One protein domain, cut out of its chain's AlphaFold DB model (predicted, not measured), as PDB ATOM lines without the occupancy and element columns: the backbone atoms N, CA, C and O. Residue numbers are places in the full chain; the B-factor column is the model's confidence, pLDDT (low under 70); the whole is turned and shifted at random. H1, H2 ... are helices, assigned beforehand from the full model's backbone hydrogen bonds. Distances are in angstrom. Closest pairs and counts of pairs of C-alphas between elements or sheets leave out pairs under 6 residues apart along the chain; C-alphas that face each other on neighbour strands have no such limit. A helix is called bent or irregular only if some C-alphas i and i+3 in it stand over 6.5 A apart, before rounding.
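This is residues 43 to 166 of the 167 residues of an uncharacterized protein of Paenibacillaceae bacterium ZCTH02-B3 (UniProt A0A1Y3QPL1). The long helix H4 and its partner H3 form a helical hairpin, side by side along the long axis, and a second hairpin, H1 with H2, packs more lightly on H3. Each helix runs against the one before it, and the far end of H4 sticks out beyond the body as an arm, residues 155 to 166 standing free. The printed part has 124 residues with four named helices, H1 to H4 in order along the chain, and no named strand; its class is all helix. It is loose, with a radius of gyration of the C-alphas of 17.4 A, and spans 65 by 31 by 15 A, the free arm adding to the length.

H4, residues 126 to 164, is the longest helix, 57.3 A from first to last C-alpha; it ends at C-alpha 164 at (-51.422, 23.772, 33.942). H3, residues 99 to 122, is 34.5 A long and begins at C-alpha 99 at (-40.591, 21.823, 10.703). H2, residues 73 to 96, is 34.6 A long, with a kink of 27 degrees near residue 90. It is neither bent nor irregular, but only just: C-alphas 90 and 93 are 6.3 A apart. H1, residues 45 to 68, is 34.1 A long and begins at C-alpha 45 at (-37.696, 11.278, 1.487).

H3 is the hub, touching the three other helices. H3 and H4 are a hairpin that touches with 65 pairs of C-alphas within 8 A, opposite ways at a shallow tilt of 17 degrees; the closest C-alphas, of Gly 112 and Met 136, are 3.8 A apart. H1, H2 and H3 form a bundle, up and down, each helix running against the one before it. H2 and H3 are a hairpin at a shallow tilt of 25 degrees; residues 86 to 94 of H2 touch residues 99 to 109 of H3, the closest C-alphas being those of Gly 94 and Trp 102, 5.0 A apart. H1 and H2 are also a hairpin, at a shallow tilt of 31 degrees; their closest C-alphas, of Ala 58 and Val 80, are 4.9 A apart. H1 touches H3 with residues 57 to 68 alone, the same way at a shallow tilt of 8 degrees; the closest C-alphas, of His 64 and Val 117, are 6.6 A apart. H2 and H4 are close but not clearly touching, with the closest C-alphas, of Val 90 and Leu 144, 7.9 A apart. H1 and H4 are apart. In H1 and H3 every O i to N i+4 pair is within hydrogen-bond range; in H2 18 of 20 are, and in H4 34 of 35.

The two C-alphas farthest apart, of Asp 70 and Arg 166, are 64.7 A from each other. Without the free residues the body has 112 residues and spans 44 by 27 by 15 A. The printed part has no cut, and the three links are tight. The mean pLDDT of the printed part is 88.2; residues 123 to 124 and 165 to 166 are under 70.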
ATOM      1  N   SER A  43     -37.679   9.883   7.600       83.62
ATOM      2  CA  SER A  43     -37.924   9.311   6.268       83.62
ATOM      3  C   SER A  43     -36.760   9.552   5.300       83.62
ATOM      4  O   SER A  43     -36.198  10.646   5.257       83.62
ATOM      5  N   LEU A  44     -36.476   8.562   4.447       84.81
ATOM      6  CA  LEU A  44     -35.537   8.660   3.317       84.81
ATOM      7  C   LEU A  44     -35.941   9.748   2.302       84.81
ATOM      8  O   LEU A  44     -35.095  10.275   1.586       84.81
ATOM      9  N   LEU A  45     -37.215  10.157   2.296       84.75
ATOM     10  CA  LEU A  45     -37.696  11.278   1.487       84.75
ATOM     11  C   LEU A  45     -36.996  12.596   1.839       84.75
ATOM     12  O   LEU A  45     -36.793  13.414   0.952       84.75
ATOM     13  N   TRP A  46     -36.554  12.797   3.085       84.50
ATOM     14  CA  TRP A  46     -35.792  13.994   3.460       84.50
ATOM     15  C   TRP A  46     -34.446  14.089   2.745       84.50
ATOM     16  O   TRP A  46     -34.031  15.191   2.392       84.50
ATOM     17  N   LEU A  47     -33.795  12.950   2.478       86.19
ATOM     18  CA  LEU A  47     -32.579  12.920   1.668       86.19
ATOM     19  C   LEU A  47     -32.877  13.299   0.220       86.19
ATOM     20  O   LEU A  47     -32.133  14.081  -0.356       86.19
ATOM     21  N   VAL A  48     -33.978  12.803  -0.352       89.44
ATOM     22  CA  VAL A  48     -34.382  13.152  -1.724       89.44
ATOM     23  C   VAL A  48     -34.717  14.641  -1.832       89.44
ATOM     24  O   VAL A  48     -34.209  15.315  -2.722       89.44
ATOM     25  N   TYR A  49     -35.504  15.178  -0.897       88.06
ATOM     26  CA  TYR A  49     -35.831  16.606  -0.842       88.06
ATOM     27  C   TYR A  49     -34.574  17.461  -0.671       88.06
ATOM     28  O   TYR A  49     -34.386  18.422  -1.412       88.06
ATOM     29  N   GLY A  50     -33.683  17.078   0.247       89.00
ATOM     30  CA  GLY A  50     -32.406  17.756   0.445       89.00
ATOM     31  C   GLY A  50     -31.515  17.695  -0.797       89.00
ATOM     32  O   GLY A  50     -30.894  18.695  -1.151       89.00
ATOM     33  N   LEU A  51     -31.477  16.567  -1.507       92.44
ATOM     34  CA  LEU A  51     -30.679  16.422  -2.724       92.44
ATOM     35  C   LEU A  51     -31.227  17.285  -3.865       92.44
ATOM     36  O   LEU A  51     -30.459  17.990  -4.515       92.44
ATOM     37  N   VAL A  52     -32.547  17.288  -4.075       93.69
ATOM     38  CA  VAL A  52     -33.204  18.155  -5.068       93.69
ATOM     39  C   VAL A  52     -32.981  19.626  -4.724       93.69
ATOM     40  O   VAL A  52     -32.611  20.414  -5.589       93.69
ATOM     41  N   PHE A  53     -33.130  19.999  -3.453       92.25
ATOM     42  CA  PHE A  53     -32.867  21.357  -2.991       92.25
ATOM     43  C   PHE A  53     -31.404  21.766  -3.207       92.25
ATOM     44  O   PHE A  53     -31.139  22.845  -3.732       92.25
ATOM     45  N   ALA A  54     -30.453  20.890  -2.868       93.19
ATOM     46  CA  ALA A  54     -29.031  21.121  -3.109       93.19
ATOM     47  C   ALA A  54     -28.747  21.309  -4.603       93.19
ATOM     48  O   ALA A  54     -28.011  22.223  -4.962       93.19
ATOM     49  N   ALA A  55     -29.355  20.495  -5.470       93.56
ATOM     50  CA  ALA A  55     -29.207  20.614  -6.916       93.56
ATOM     51  C   ALA A  55     -29.738  21.958  -7.441       93.56
ATOM     52  O   ALA A  55     -29.068  22.601  -8.245       93.56
ATOM     53  N   LEU A  56     -30.893  22.420  -6.951       94.44
ATOM     54  CA  LEU A  56     -31.463  23.720  -7.328       94.44
ATOM     55  C   LEU A  56     -30.589  24.892  -6.862       94.44
ATOM     56  O   LEU A  56     -30.302  25.796  -7.646       94.44
ATOM     57  N   VAL A  57     -30.123  24.868  -5.611       93.06
ATOM     58  CA  VAL A  57     -29.226  25.906  -5.072       93.06
ATOM     59  C   VAL A  57     -27.880  25.890  -5.799       93.06
ATOM     60  O   VAL A  57     -27.365  26.947  -6.156       93.06
ATOM     61  N   ALA A  58     -27.326  24.708  -6.076       93.50
ATOM     62  CA  ALA A  58     -26.096  24.561  -6.845       93.50
ATOM     63  C   ALA A  58     -26.258  25.129  -8.257       93.50
ATOM     64  O   ALA A  58     -25.420  25.915  -8.690       93.50
ATOM     65  N   ALA A  59     -27.353  24.798  -8.946       91.88
ATOM     66  CA  ALA A  59     -27.655  25.332 -10.268       91.88
ATOM     67  C   ALA A  59     -27.747  26.866 -10.249       91.88
ATOM     68  O   ALA A  59     -27.147  27.511 -11.106       91.88
ATOM     69  N   ALA A  60     -28.406  27.456  -9.248       90.25
ATOM     70  CA  ALA A  60     -28.487  28.910  -9.095       90.25
ATOM     71  C   ALA A  60     -27.105  29.555  -8.872       90.25
ATOM     72  O   ALA A  60     -26.757  30.532  -9.535       90.25
ATOM     73  N   LEU A  61     -26.279  28.987  -7.988       89.69
ATOM     74  CA  LEU A  61     -24.935  29.502  -7.707       89.69
ATOM     75  C   LEU A  61     -23.968  29.317  -8.885       89.69
ATOM     76  O   LEU A  61     -23.096  30.164  -9.095       89.69
ATOM     77  N   CYS A  62     -24.093  28.226  -9.639       89.75
ATOM     78  CA  CYS A  62     -23.317  27.983 -10.852       89.75
ATOM     79  C   CYS A  62     -23.765  28.887 -12.002       89.75
ATOM     80  O   CYS A  62     -22.907  29.408 -12.704       89.75
ATOM     81  N   ALA A  63     -25.069  29.125 -12.166       87.31
ATOM     82  CA  ALA A  63     -25.583  30.088 -13.137       87.31
ATOM     83  C   ALA A  63     -25.065  31.498 -12.830       87.31
ATOM     84  O   ALA A  63     -24.562  32.170 -13.724       87.31
ATOM     85  N   HIS A  64     -25.081  31.908 -11.558       85.44
ATOM     86  CA  HIS A  64     -24.447  33.149 -11.116       85.44
ATOM     87  C   HIS A  64     -22.968  33.224 -11.525       85.44
ATOM     88  O   HIS A  64     -22.533  34.228 -12.075       85.44
ATOM     89  N   LEU A  65     -22.191  32.159 -11.290       85.69
ATOM     90  CA  LEU A  65     -20.780  32.110 -11.690       85.69
ATOM     91  C   LEU A  65     -20.596  32.172 -13.212       85.69
ATOM     92  O   LEU A  65     -19.656  32.794 -13.670       85.69
ATOM     93  N   TYR A  66     -21.454  31.502 -13.979       84.69
ATOM     94  CA  TYR A  66     -21.329  31.415 -15.434       84.69
ATOM     95  C   TYR A  66     -21.704  32.719 -16.145       84.69
ATOM     96  O   TYR A  66     -21.066  33.078 -17.128       84.69
ATOM     97  N   TYR A  67     -22.745  33.414 -15.673       82.50
ATOM     98  CA  TYR A  67     -23.273  34.604 -16.345       82.50
ATOM     99  C   TYR A  67     -22.700  35.923 -15.829       82.50
ATOM    100  O   TYR A  67     -22.683  36.892 -16.582       82.50
ATOM    101  N   LEU A  68     -22.291  35.988 -14.560       79.31
ATOM    102  CA  LEU A  68     -21.955  37.257 -13.900       79.31
ATOM    103  C   LEU A  68     -20.490  37.357 -13.468       79.31
ATOM    104  O   LEU A  68     -20.080  38.399 -12.971       79.31
ATOM    105  N   GLN A  69     -19.713  36.285 -13.615       76.06
ATOM    106  CA  GLN A  69     -18.338  36.182 -13.126       76.06
ATOM    107  C   GLN A  69     -17.482  35.379 -14.118       76.06
ATOM    108  O   GLN A  69     -17.998  34.754 -15.047       76.06
ATOM    109  N   ASP A  70     -16.165  35.357 -13.908       82.38
ATOM    110  CA  ASP A  70     -15.270  34.532 -14.717       82.38
ATOM    111  C   ASP A  70     -15.437  33.046 -14.386       82.38
ATOM    112  O   ASP A  70     -15.283  32.595 -13.241       82.38
ATOM    113  N   TRP A  71     -15.730  32.253 -15.415       84.69
ATOM    114  CA  TRP A  71     -15.933  30.822 -15.249       84.69
ATOM    115  C   TRP A  71     -14.651  30.117 -14.788       84.69
ATOM    116  O   TRP A  71     -13.609  30.151 -15.442       84.69
ATOM    117  N   SER A  72     -14.760  29.380 -13.681       89.38
ATOM    118  CA  SER A  72     -13.705  28.507 -13.171       89.38
ATOM    119  C   SER A  72     -14.306  27.236 -12.591       89.38
ATOM    120  O   SER A  72     -15.117  27.285 -11.661       89.38
ATOM    121  N   ALA A  73     -13.862  26.080 -13.092       88.12
ATOM    122  CA  ALA A  73     -14.316  24.774 -12.614       88.12
ATOM    123  C   ALA A  73     -14.064  24.583 -11.106       88.12
ATOM    124  O   ALA A  73     -14.903  24.032 -10.392       88.12
ATOM    125  N   THR A  74     -12.947  25.108 -10.594       92.00
ATOM    126  CA  THR A  74     -12.604  25.060  -9.167       92.00
ATOM    127  C   THR A  74     -13.603  25.846  -8.317       92.00
ATOM    128  O   THR A  74     -14.012  25.384  -7.250       92.00
ATOM    129  N   ILE A  75     -14.020  27.028  -8.779       87.38
ATOM    130  CA  ILE A  75     -14.998  27.867  -8.069       87.38
ATOM    131  C   ILE A  75     -16.396  27.245  -8.169       87.38
ATOM    132  O   ILE A  75     -17.117  27.205  -7.172       87.38
ATOM    133  N   ALA A  76     -16.755  26.693  -9.331       90.00
ATOM    134  CA  ALA A  76     -18.014  25.978  -9.528       90.00
ATOM    135  C   ALA A  76     -18.147  24.803  -8.546       90.00
ATOM    136  O   ALA A  76     -19.151  24.698  -7.844       90.00
ATOM    137  N   TRP A  77     -17.103  23.978  -8.411       92.19
ATOM    138  CA  TRP A  77     -17.089  22.862  -7.460       92.19
ATOM    139  C   TRP A  77     -17.283  23.317  -6.007       92.19
ATOM    140  O   TRP A  77     -18.080  22.735  -5.270       92.19
ATOM    141  N   ARG A  78     -16.624  24.407  -5.591       92.69
ATOM    142  CA  ARG A  78     -16.815  24.989  -4.248       92.69
ATOM    143  C   ARG A  78     -18.259  25.443  -4.013       92.69
ATOM    144  O   ARG A  78     -18.782  25.241  -2.922       92.69
ATOM    145  N   ARG A  79     -18.920  26.014  -5.025       89.88
ATOM    146  CA  ARG A  79     -20.334  26.429  -4.949       89.88
ATOM    147  C   ARG A  79     -21.282  25.232  -4.844       89.88
ATOM    148  O   ARG A  79     -22.243  25.294  -4.081       89.88
ATOM    149  N   VAL A  80     -20.980  24.125  -5.524       92.50
ATOM    150  CA  VAL A  80     -21.714  22.856  -5.365       92.50
ATOM    151  C   VAL A  80     -21.576  22.328  -3.934       92.50
ATOM    152  O   VAL A  80     -22.579  22.001  -3.304       92.50
ATOM    153  N   LEU A  81     -20.357  22.304  -3.383       93.69
ATOM    154  CA  LEU A  81     -20.131  21.898  -1.991       93.69
ATOM    155  C   LEU A  81     -20.871  22.802  -0.997       93.69
ATOM    156  O   LEU A  81     -21.469  22.302  -0.046       93.69
ATOM    157  N   LEU A  82     -20.882  24.117  -1.238       92.19
ATOM    158  CA  LEU A  82     -21.645  25.067  -0.430       92.19
ATOM    159  C   LEU A  82     -23.147  24.757  -0.476       92.19
ATOM    160  O   LEU A  82     -23.786  24.719   0.570       92.19
ATOM    161  N   ALA A  83     -23.706  24.484  -1.656       93.69
ATOM    162  CA  ALA A  83     -25.119  24.135  -1.813       93.69
ATOM    163  C   ALA A  83     -25.490  22.838  -1.078       93.69
ATOM    164  O   ALA A  83     -26.531  22.773  -0.421       93.69
ATOM    165  N   ILE A  84     -24.622  21.822  -1.131       93.56
ATOM    166  CA  ILE A  84     -24.786  20.579  -0.365       93.56
ATOM    167  C   ILE A  84     -24.752  20.874   1.139       93.56
ATOM    168  O   ILE A  84     -25.624  20.409   1.872       93.56
ATOM    169  N   GLY A  85     -23.795  21.687   1.595       93.38
ATOM    170  CA  GLY A  85     -23.684  22.098   2.996       93.38
ATOM    171  C   GLY A  85     -24.920  22.852   3.489       93.38
ATOM    172  O   GLY A  85     -25.494  22.487   4.512       93.38
ATOM    173  N   LEU A  86     -25.386  23.852   2.734       91.88
ATOM    174  CA  LEU A  86     -26.606  24.605   3.041       91.88
ATOM    175  C   LEU A  86     -27.835  23.697   3.084       91.88
ATOM    176  O   LEU A  86     -28.662  23.811   3.988       91.88
ATOM    177  N   SER A  87     -27.938  22.765   2.136       92.75
ATOM    178  CA  SER A  87     -29.030  21.802   2.122       92.75
ATOM    179  C   SER A  87     -29.022  20.923   3.367       92.75
ATOM    180  O   SER A  87     -30.056  20.813   4.026       92.75
ATOM    181  N   ALA A  88     -27.866  20.367   3.743       90.69
ATOM    182  CA  ALA A  88     -27.725  19.566   4.954       90.69
ATOM    183  C   ALA A  88     -28.115  20.368   6.205       90.69
ATOM    184  O   ALA A  88     -28.931  19.899   6.995       90.69
ATOM    185  N   VAL A  89     -27.615  21.599   6.355       91.62
ATOM    186  CA  VAL A  89     -27.929  22.470   7.504       91.62
ATOM    187  C   VAL A  89     -29.431  22.724   7.637       91.62
ATOM    188  O   VAL A  89     -29.960  22.696   8.744       91.62
ATOM    189  N   VAL A  90     -30.132  22.944   6.525       90.31
ATOM    190  CA  VAL A  90     -31.568  23.248   6.539       90.31
ATOM    191  C   VAL A  90     -32.431  21.987   6.664       90.31
ATOM    192  O   VAL A  90     -33.445  22.005   7.362       90.31
ATOM    193  N   HIS A  91     -32.047  20.878   6.026       89.62
ATOM    194  CA  HIS A  91     -32.869  19.663   5.950       89.62
ATOM    195  C   HIS A  91     -32.634  18.681   7.103       89.62
ATOM    196  O   HIS A  91     -33.559  17.941   7.442       89.62
ATOM    197  N   LEU A  92     -31.467  18.688   7.761       88.50
ATOM    198  CA  LEU A  92     -31.220  17.859   8.951       88.50
ATOM    199  C   LEU A  92     -32.188  18.182  10.110       88.50
ATOM    200  O   LEU A  92     -32.762  17.248  10.676       88.50
ATOM    201  N   PRO A  93     -32.464  19.459  10.447       86.75
ATOM    202  CA  PRO A  93     -33.489  19.792  11.435       86.75
ATOM    203  C   PRO A  93     -34.891  19.329  11.030       86.75
ATOM    204  O   PRO A  93     -35.646  18.829  11.865       86.75
ATOM    205  N   GLY A  94     -35.231  19.439   9.743       84.19
ATOM    206  CA  GLY A  94     -36.498  18.943   9.207       84.19
ATOM    207  C   GLY A  94     -36.646  17.426   9.360       84.19
ATOM    208  O   GLY A  94     -37.689  16.949   9.813       84.19
ATOM    209  N   TRP A  95     -35.570  16.678   9.098       85.75
ATOM    210  CA  TRP A  95     -35.493  15.227   9.296       85.75
ATOM    211  C   TRP A  95     -35.718  14.812  10.759       85.75
ATOM    212  O   TRP A  95     -36.431  13.834  11.016       85.75
ATOM    213  N   LEU A  96     -35.196  15.599  11.711       85.62
ATOM    214  CA  LEU A  96     -35.416  15.449  13.159       85.62
ATOM    215  C   LEU A  96     -36.835  15.849  13.612       85.62
ATOM    216  O   LEU A  96     -37.246  15.519  14.725       85.62
ATOM    217  N   GLY A  97     -37.606  16.515  12.749       82.88
ATOM    218  CA  GLY A  97     -38.990  16.916  13.004       82.88
ATOM    219  C   GLY A  97     -39.194  18.394  13.354       82.88
ATOM    220  O   GLY A  97     -40.333  18.773  13.630       82.88
ATOM    221  N   PHE A  98     -38.149  19.228  13.301       85.25
ATOM    222  CA  PHE A  98     -38.234  20.682  13.490       85.25
ATOM    223  C   PHE A  98     -38.684  21.365  12.195       85.25
ATOM    224  O   PHE A  98     -37.884  21.826  11.377       85.25
ATOM    225  N   ARG A  99     -39.999  21.386  11.973       85.62
ATOM    226  CA  ARG A  99     -40.591  21.823  10.703       85.62
ATOM    227  C   ARG A  99     -40.518  23.327  10.497       85.62
ATOM    228  O   ARG A  99     -40.319  23.748   9.361       85.62
ATOM    229  N   LEU A 100     -40.678  24.129  11.548       85.25
ATOM    230  CA  LEU A 100     -40.585  25.587  11.417       85.25
ATOM    231  C   LEU A 100     -39.140  26.018  11.192       85.25
ATOM    232  O   LEU A 100     -38.890  26.879  10.358       85.25
ATOM    233  N   LEU A 101     -38.193  25.354  11.859       90.31
ATOM    234  CA  LEU A 101     -36.769  25.567  11.620       90.31
ATOM    235  C   LEU A 101     -36.387  25.254  10.168       90.31
ATOM    236  O   LEU A 101     -35.719  26.062   9.527       90.31
ATOM    237  N   TRP A 102     -36.873  24.135   9.623       91.62
ATOM    238  CA  TRP A 102     -36.681  23.805   8.210       91.62
ATOM    239  C   TRP A 102     -37.321  24.836   7.271       91.62
ATOM    240  O   TRP A 102     -36.648  25.320   6.367       91.62
ATOM    241  N   LEU A 103     -38.588  25.212   7.490       89.94
ATOM    242  CA  LEU A 103     -39.296  26.171   6.631       89.94
ATOM    243  C   LEU A 103     -38.615  27.543   6.617       89.94
ATOM    244  O   LEU A 103     -38.353  28.088   5.545       89.94
ATOM    245  N   CYS A 104     -38.304  28.092   7.792       92.56
ATOM    246  CA  CYS A 104     -37.650  29.393   7.898       92.56
ATOM    247  C   CYS A 104     -36.210  29.348   7.366       92.56
ATOM    248  O   CYS A 104     -35.786  30.282   6.689       92.56
ATOM    249  N   GLY A 105     -35.479  28.252   7.598       91.19
ATOM    250  CA  GLY A 105     -34.146  28.043   7.030       91.19
ATOM    251  C   GLY A 105     -34.160  27.955   5.501       91.19
ATOM    252  O   GLY A 105     -33.373  28.627   4.838       91.19
ATOM    253  N   ALA A 106     -35.089  27.187   4.925       92.06
ATOM    254  CA  ALA A 106     -35.241  27.048   3.476       92.06
ATOM    255  C   ALA A 106     -35.623  28.380   2.821       92.06
ATOM    256  O   ALA A 106     -35.030  28.761   1.813       92.06
ATOM    257  N   ALA A 107     -36.555  29.120   3.429       93.50
ATOM    258  CA  ALA A 107     -36.905  30.465   2.988       93.50
ATOM    259  C   ALA A 107     -35.696  31.412   3.050       93.50
ATOM    260  O   ALA A 107     -35.435  32.130   2.087       93.50
ATOM    261  N   GLY A 108     -34.915  31.364   4.135       94.06
ATOM    262  CA  GLY A 108     -33.682  32.138   4.279       94.06
ATOM    263  C   GLY A 108     -32.669  31.856   3.168       94.06
ATOM    264  O   GLY A 108     -32.110  32.790   2.604       94.06
ATOM    265  N   VAL A 109     -32.479  30.591   2.780       93.38
ATOM    266  CA  VAL A 109     -31.602  30.224   1.650       93.38
ATOM    267  C   VAL A 109     -32.124  30.771   0.327       93.38
ATOM    268  O   VAL A 109     -31.353  31.371  -0.419       93.38
ATOM    269  N   VAL A 110     -33.418  30.623   0.038       93.88
ATOM    270  CA  VAL A 110     -34.009  31.132  -1.213       93.88
ATOM    271  C   VAL A 110     -33.864  32.652  -1.311       93.88
ATOM    272  O   VAL A 110     -33.419  33.166  -2.340       93.88
ATOM    273  N   ILE A 111     -34.186  33.377  -0.237       94.50
ATOM    274  CA  ILE A 111     -34.069  34.840  -0.189       94.50
ATOM    275  C   ILE A 111     -32.597  35.255  -0.268       94.50
ATOM    276  O   ILE A 111     -32.257  36.138  -1.049       94.50
ATOM    277  N   GLY A 112     -31.714  34.598   0.485       93.06
ATOM    278  CA  GLY A 112     -30.286  34.905   0.511       93.06
ATOM    279  C   GLY A 112     -29.627  34.742  -0.857       93.06
ATOM    280  O   GLY A 112     -28.929  35.646  -1.306       93.06
ATOM    281  N   VAL A 113     -29.882  33.629  -1.554       91.88
ATOM    282  CA  VAL A 113     -29.360  33.398  -2.913       91.88
ATOM    283  C   VAL A 113     -29.923  34.426  -3.897       91.88
ATOM    284  O   VAL A 113     -29.197  34.921  -4.753       91.88
ATOM    285  N   SER A 114     -31.198  34.795  -3.756       91.50
ATOM    286  CA  SER A 114     -31.811  35.831  -4.598       91.50
ATOM    287  C   SER A 114     -31.161  37.202  -4.389       91.50
ATOM    288  O   SER A 114     -30.940  37.930  -5.355       91.50
ATOM    289  N   LEU A 115     -30.836  37.555  -3.141       90.50
ATOM    290  CA  LEU A 115     -30.144  38.802  -2.814       90.50
ATOM    291  C   LEU A 115     -28.704  38.803  -3.315       90.50
ATOM    292  O   LEU A 115     -28.286  39.815  -3.862       90.50
ATOM    293  N   LEU A 116     -27.980  37.683  -3.201       89.94
ATOM    294  CA  LEU A 116     -26.644  37.538  -3.788       89.94
ATOM    295  C   LEU A 116     -26.662  37.930  -5.271       89.94
ATOM    296  O   LEU A 116     -25.924  38.818  -5.672       89.94
ATOM    297  N   VAL A 117     -27.568  37.335  -6.055       86.56
ATOM    298  CA  VAL A 117     -27.692  37.635  -7.491       86.56
ATOM    299  C   VAL A 117     -28.010  39.112  -7.734       86.56
ATOM    300  O   VAL A 117     -27.449  39.711  -8.645       86.56
ATOM    301  N   ARG A 118     -28.894  39.718  -6.930       87.06
ATOM    302  CA  ARG A 118     -29.233  41.143  -7.066       87.06
ATOM    303  C   ARG A 118     -28.045  42.058  -6.787       87.06
ATOM    304  O   ARG A 118     -27.793  42.947  -7.590       87.06
ATOM    305  N   TYR A 119     -27.306  41.827  -5.705       84.12
ATOM    306  CA  TYR A 119     -26.149  42.657  -5.361       84.12
ATOM    307  C   TYR A 119     -25.046  42.576  -6.415       84.12
ATOM    308  O   TYR A 119     -24.469  43.602  -6.764       84.12
ATOM    309  N   THR A 120     -24.808  41.396  -6.983       81.44
ATOM    310  CA  THR A 120     -23.845  41.231  -8.078       81.44
ATOM    311  C   THR A 120     -24.284  41.941  -9.361       81.44
ATOM    312  O   THR A 120     -23.449  42.457 -10.097       81.44
ATOM    313  N   LEU A 121     -25.592  42.004  -9.636       80.44
ATOM    314  CA  LEU A 121     -26.124  42.771 -10.769       80.44
ATOM    315  C   LEU A 121     -26.021  44.289 -10.551       80.44
ATOM    316  O   LEU A 121     -25.808  45.025 -11.512       80.44
ATOM    317  N   GLU A 122     -26.191  44.759  -9.314       80.50
ATOM    318  CA  GLU A 122     -26.144  46.186  -8.962       80.50
ATOM    319  C   GLU A 122     -24.711  46.727  -8.835       80.50
ATOM    320  O   GLU A 122     -24.477  47.908  -9.089       80.50
ATOM    321  N   GLY A 123     -23.745  45.871  -8.490       66.06
ATOM    322  CA  GLY A 123     -22.328  46.208  -8.400       66.06
ATOM    323  C   GLY A 123     -21.471  45.107  -9.013       66.06
ATOM    324  O   GLY A 123     -21.114  44.150  -8.334       66.06
ATOM    325  N   MET A 124     -21.110  45.256 -10.295       61.91
ATOM    326  CA  MET A 124     -20.135  44.395 -10.990       61.91
ATOM    327  C   MET A 124     -18.688  44.719 -10.569       61.91
ATOM    328  O   MET A 124     -17.779  44.797 -11.396       61.91
ATOM    329  N   ASP A 125     -18.468  44.967  -9.283       72.75
ATOM    330  CA  ASP A 125     -17.150  45.106  -8.685       72.75
ATOM    331  C   ASP A 125     -16.926  43.977  -7.669       72.75
ATOM    332  O   ASP A 125     -17.856  43.322  -7.196       72.75
ATOM    333  N   GLY A 126     -15.665  43.702  -7.327       72.69
ATOM    334  CA  GLY A 126     -15.344  42.635  -6.370       72.69
ATOM    335  C   GLY A 126     -15.969  42.838  -4.977       72.69
ATOM    336  O   GLY A 126     -16.040  41.893  -4.192       72.69
ATOM    337  N   TRP A 127     -16.438  44.053  -4.668       83.19
ATOM    338  CA  TRP A 127     -17.095  44.401  -3.410       83.19
ATOM    339  C   TRP A 127     -18.581  44.037  -3.399       83.19
ATOM    340  O   TRP A 127     -19.058  43.541  -2.376       83.19
ATOM    341  N   GLY A 128     -19.296  44.208  -4.513       80.19
ATOM    342  CA  GLY A 128     -20.689  43.782  -4.671       80.19
ATOM    343  C   GLY A 128     -20.865  42.283  -4.438       80.19
ATOM    344  O   GLY A 128     -21.747  41.875  -3.681       80.19
ATOM    345  N   ASP A 129     -19.952  41.466  -4.969       82.38
ATOM    346  CA  ASP A 129     -19.949  40.009  -4.764       82.38
ATOM    347  C   ASP A 129     -19.693  39.631  -3.290       82.38
ATOM    348  O   ASP A 129     -20.337  38.725  -2.747       82.38
ATOM    349  N   LEU A 130     -18.797  40.354  -2.604       86.38
ATOM    350  CA  LEU A 130     -18.520  40.149  -1.179       86.38
ATOM    351  C   LEU A 130     -19.726  40.528  -0.307       86.38
ATOM    352  O   LEU A 130     -20.115  39.760   0.576       86.38
ATOM    353  N   ILE A 131     -20.325  41.695  -0.555       89.31
ATOM    354  CA  ILE A 131     -21.512  42.170   0.168       89.31
ATOM    355  C   ILE A 131     -22.685  41.222  -0.080       89.31
ATOM    356  O   ILE A 131     -23.356  40.825   0.873       89.31
ATOM    357  N   GLY A 132     -22.897  40.790  -1.324       88.31
ATOM    358  CA  GLY A 132     -23.924  39.814  -1.675       88.31
ATOM    359  C   GLY A 132     -23.743  38.489  -0.933       88.31
ATOM    360  O   GLY A 132     -24.704  37.961  -0.368       88.31
ATOM    361  N   ALA A 133     -22.512  37.976  -0.855       88.19
ATOM    362  CA  ALA A 133     -22.210  36.739  -0.135       88.19
ATOM    363  C   ALA A 133     -22.436  36.869   1.381       88.19
ATOM    364  O   ALA A 133     -23.018  35.970   1.998       88.19
ATOM    365  N   LEU A 134     -22.024  37.989   1.982       92.56
ATOM    366  CA  LEU A 134     -22.256  38.270   3.402       92.56
ATOM    367  C   LEU A 134     -23.746  38.422   3.706       92.56
ATOM    368  O   LEU A 134     -24.245  37.785   4.635       92.56
ATOM    369  N   THR A 135     -24.479  39.196   2.905       93.00
ATOM    370  CA  THR A 135     -25.925  39.375   3.077       93.00
ATOM    371  C   THR A 135     -26.663  38.048   2.930       93.00
ATOM    372  O   THR A 135     -27.531  37.746   3.748       93.00
ATOM    373  N   MET A 136     -26.286  37.204   1.963       93.44
ATOM    374  CA  MET A 136     -26.834  35.851   1.835       93.44
ATOM    375  C   MET A 136     -26.655  35.049   3.132       93.44
ATOM    376  O   MET A 136     -27.630  34.507   3.653       93.44
ATOM    377  N   LEU A 137     -25.433  34.987   3.673       93.06
ATOM    378  CA  LEU A 137     -25.133  34.269   4.918       93.06
ATOM    379  C   LEU A 137     -25.932  34.816   6.108       93.06
ATOM    380  O   LEU A 137     -26.492  34.034   6.878       93.06
ATOM    381  N   PHE A 138     -26.038  36.140   6.238       95.06
ATOM    382  CA  PHE A 138     -26.820  36.781   7.296       95.06
ATOM    383  C   PHE A 138     -28.308  36.441   7.202       95.06
ATOM    384  O   PHE A 138     -28.912  36.071   8.205       95.06
ATOM    385  N   ILE A 139     -28.899  36.510   6.010       95.94
ATOM    386  CA  ILE A 139     -30.320  36.208   5.795       95.94
ATOM    387  C   ILE A 139     -30.625  34.734   6.073       95.94
ATOM    388  O   ILE A 139     -31.634  34.423   6.709       95.94
ATOM    389  N   ILE A 140     -29.729  33.826   5.679       93.44
ATOM    390  CA  ILE A 140     -29.821  32.404   6.040       93.44
ATOM    391  C   ILE A 140     -29.771  32.239   7.562       93.44
ATOM    392  O   ILE A 140     -30.615  31.549   8.136       93.44
ATOM    393  N   GLY A 141     -28.819  32.903   8.223       93.56
ATOM    394  CA  GLY A 141     -28.676  32.884   9.678       93.56
ATOM    395  C   GLY A 141     -29.921  33.397  10.404       93.56
ATOM    396  O   GLY A 141     -30.391  32.752  11.338       93.56
ATOM    397  N   ILE A 142     -30.507  34.503   9.938       94.69
ATOM    398  CA  ILE A 142     -31.760  35.059  10.471       94.69
ATOM    399  C   ILE A 142     -32.907  34.064  10.283       94.69
ATOM    400  O   ILE A 142     -33.646  33.809  11.231       94.69
ATOM    401  N   GLY A 143     -33.040  33.457   9.100       92.88
ATOM    402  CA  GLY A 143     -34.059  32.438   8.839       92.88
ATOM    403  C   GLY A 143     -33.963  31.259   9.810       92.88
ATOM    404  O   GLY A 143     -34.965  30.853  10.402       92.88
ATOM    405  N   LEU A 144     -32.751  30.756  10.051       92.00
ATOM    406  CA  LEU A 144     -32.513  29.694  11.032       92.00
ATOM    407  C   LEU A 144     -32.804  30.152  12.467       92.00
ATOM    408  O   LEU A 144     -33.462  29.428  13.211       92.00
ATOM    409  N   ALA A 145     -32.371  31.353  12.856       93.88
ATOM    410  CA  ALA A 145     -32.601  31.895  14.195       93.88
ATOM    411  C   ALA A 145     -34.098  32.078  14.492       93.88
ATOM    412  O   ALA A 145     -34.577  31.653  15.544       93.88
ATOM    413  N   VAL A 146     -34.854  32.642  13.546       94.75
ATOM    414  CA  VAL A 146     -36.313  32.806  13.647       94.75
ATOM    415  C   VAL A 146     -37.003  31.447  13.732       94.75
ATOM    416  O   VAL A 146     -37.857  31.241  14.595       94.75
ATOM    417  N   GLY A 147     -36.603  30.494  12.889       90.62
ATOM    418  CA  GLY A 147     -37.146  29.139  12.915       90.62
ATOM    419  C   GLY A 147     -36.882  28.413  14.237       90.62
ATOM    420  O   GLY A 147     -37.778  27.761  14.778       90.62
ATOM    421  N   ALA A 148     -35.681  28.569  14.799       91.75
ATOM    422  CA  ALA A 148     -35.307  27.986  16.084       91.75
ATOM    423  C   ALA A 148     -36.098  28.623  17.233       91.75
ATOM    424  O   ALA A 148     -36.657  27.907  18.064       91.75
ATOM    425  N   ALA A 149     -36.211  29.954  17.249       93.25
ATOM    426  CA  ALA A 149     -37.001  30.676  18.240       93.25
ATOM    427  C   ALA A 149     -38.479  30.248  18.211       93.25
ATOM    428  O   ALA A 149     -39.075  30.017  19.266       93.25
ATOM    429  N   ALA A 150     -39.056  30.068  17.019       91.31
ATOM    430  CA  ALA A 150     -40.435  29.614  16.857       91.31
ATOM    431  C   ALA A 150     -40.655  28.188  17.396       91.31
ATOM    432  O   ALA A 150     -41.639  27.939  18.097       91.31
ATOM    433  N   GLU A 151     -39.736  27.254  17.122       90.94
ATOM    434  CA  GLU A 151     -39.804  25.891  17.677       90.94
ATOM    435  C   GLU A 151     -39.672  25.884  19.205       90.94
ATOM    436  O   GLU A 151     -40.459  25.225  19.889       90.94
ATOM    437  N   ILE A 152     -38.728  26.655  19.758       91.25
ATOM    438  CA  ILE A 152     -38.529  26.775  21.211       91.25
ATOM    439  C   ILE A 152     -39.791  27.329  21.877       91.25
ATOM    440  O   ILE A 152     -40.265  26.771  22.869       91.25
ATOM    441  N   PHE A 153     -40.382  28.382  21.309       92.88
ATOM    442  CA  PHE A 153     -41.609  28.981  21.825       92.88
ATOM    443  C   PHE A 153     -42.774  27.981  21.838       92.88
ATOM    444  O   PHE A 153     -43.474  27.848  22.844       92.88
ATOM    445  N   LEU A 154     -42.960  27.211  20.761       88.06
ATOM    446  CA  LEU A 154     -44.001  26.182  20.703       88.06
ATOM    447  C   LEU A 154     -43.759  25.028  21.678       88.06
ATOM    448  O   LEU A 154     -44.720  24.496  22.243       88.06
ATOM    449  N   ALA A 155     -42.507  24.615  21.866       87.81
ATOM    450  CA  ALA A 155     -42.152  23.591  22.841       87.81
ATOM    451  C   ALA A 155     -42.475  24.058  24.268       87.81
ATOM    452  O   ALA A 155     -43.123  23.327  25.021       87.81
ATOM    453  N   LEU A 156     -42.111  25.300  24.599       91.62
ATOM    454  CA  LEU A 156     -42.376  25.904  25.901       91.62
ATOM    455  C   LEU A 156     -43.878  26.068  26.157       91.62
ATOM    456  O   LEU A 156     -44.368  25.699  27.222       91.62
ATOM    457  N   TRP A 157     -44.632  26.530  25.157       90.88
ATOM    458  CA  TRP A 157     -46.089  26.661  25.244       90.88
ATOM    459  C   TRP A 157     -46.784  25.322  25.516       90.88
ATOM    460  O   TRP A 157     -47.661  25.221  26.377       90.88
ATOM    461  N   LYS A 158     -46.377  24.259  24.808       87.81
ATOM    462  CA  LYS A 158     -46.909  22.902  25.027       87.81
ATOM    463  C   LYS A 158     -46.582  22.384  26.424       87.81
ATOM    464  O   LYS A 158     -47.434  21.746  27.044       87.81
ATOM    465  N   TRP A 159     -45.370  22.648  26.909       87.75
ATOM    466  CA  TRP A 159     -44.951  22.272  28.257       87.75
ATOM    467  C   TRP A 159     -45.773  23.000  29.328       87.75
ATOM    468  O   TRP A 159     -46.335  22.342  30.205       87.75
ATOM    469  N   TYR A 160     -45.945  24.319  29.194       91.50
ATOM    470  CA  TYR A 160     -46.753  25.134  30.104       91.50
ATOM    471  C   TYR A 160     -48.209  24.654  30.166       91.50
ATOM    472  O   TYR A 160     -48.727  24.389  31.250       91.50
ATOM    473  N   ARG A 161     -48.852  24.437  29.007       88.88
ATOM    474  CA  ARG A 161     -50.235  23.932  28.950       88.88
ATOM    475  C   ARG A 161     -50.373  22.574  29.638       88.88
ATOM    476  O   ARG A 161     -51.308  22.387  30.409       88.88
ATOM    477  N   LYS A 162     -49.451  21.636  29.381       86.69
ATOM    478  CA  LYS A 162     -49.470  20.299  30.000       86.69
ATOM    479  C   LYS A 162     -49.352  20.372  31.522       86.69
ATOM    480  O   LYS A 162     -49.999  19.581  32.207       86.69
ATOM    481  N   ASN A 163     -48.533  21.285  32.040       85.38
ATOM    482  CA  ASN A 163     -48.372  21.457  33.478       85.38
ATOM    483  C   ASN A 163     -49.610  22.109  34.115       85.38
ATOM    484  O   ASN A 163     -50.063  21.645  35.151       85.38
ATOM    485  N   ASN A 164     -50.214  23.100  33.451       79.44
ATOM    486  CA  ASN A 164     -51.422  23.772  33.942       79.44
ATOM    487  C   ASN A 164     -52.686  22.893  33.887       79.44
ATOM    488  O   ASN A 164     -53.606  23.110  34.652       79.44
ATOM    489  N   SER A 165     -52.746  21.893  33.002       68.75
ATOM    490  CA  SER A 165     -53.847  20.911  32.969       68.75
ATOM    491  C   SER A 165     -53.740  19.795  34.019       68.75
ATOM    492  O   SER A 165     -54.601  18.921  34.065       68.75
ATOM    493  N   ARG A 166     -52.643  19.748  34.787       57.81
ATOM    494  CA  ARG A 166     -52.394  18.742  35.836       57.81
ATOM    495  C   ARG A 166     -52.502  19.308  37.257       57.81
ATOM    496  O   ARG A 166     -52.431  18.518  38.194       57.81
TER     497      ARG A 166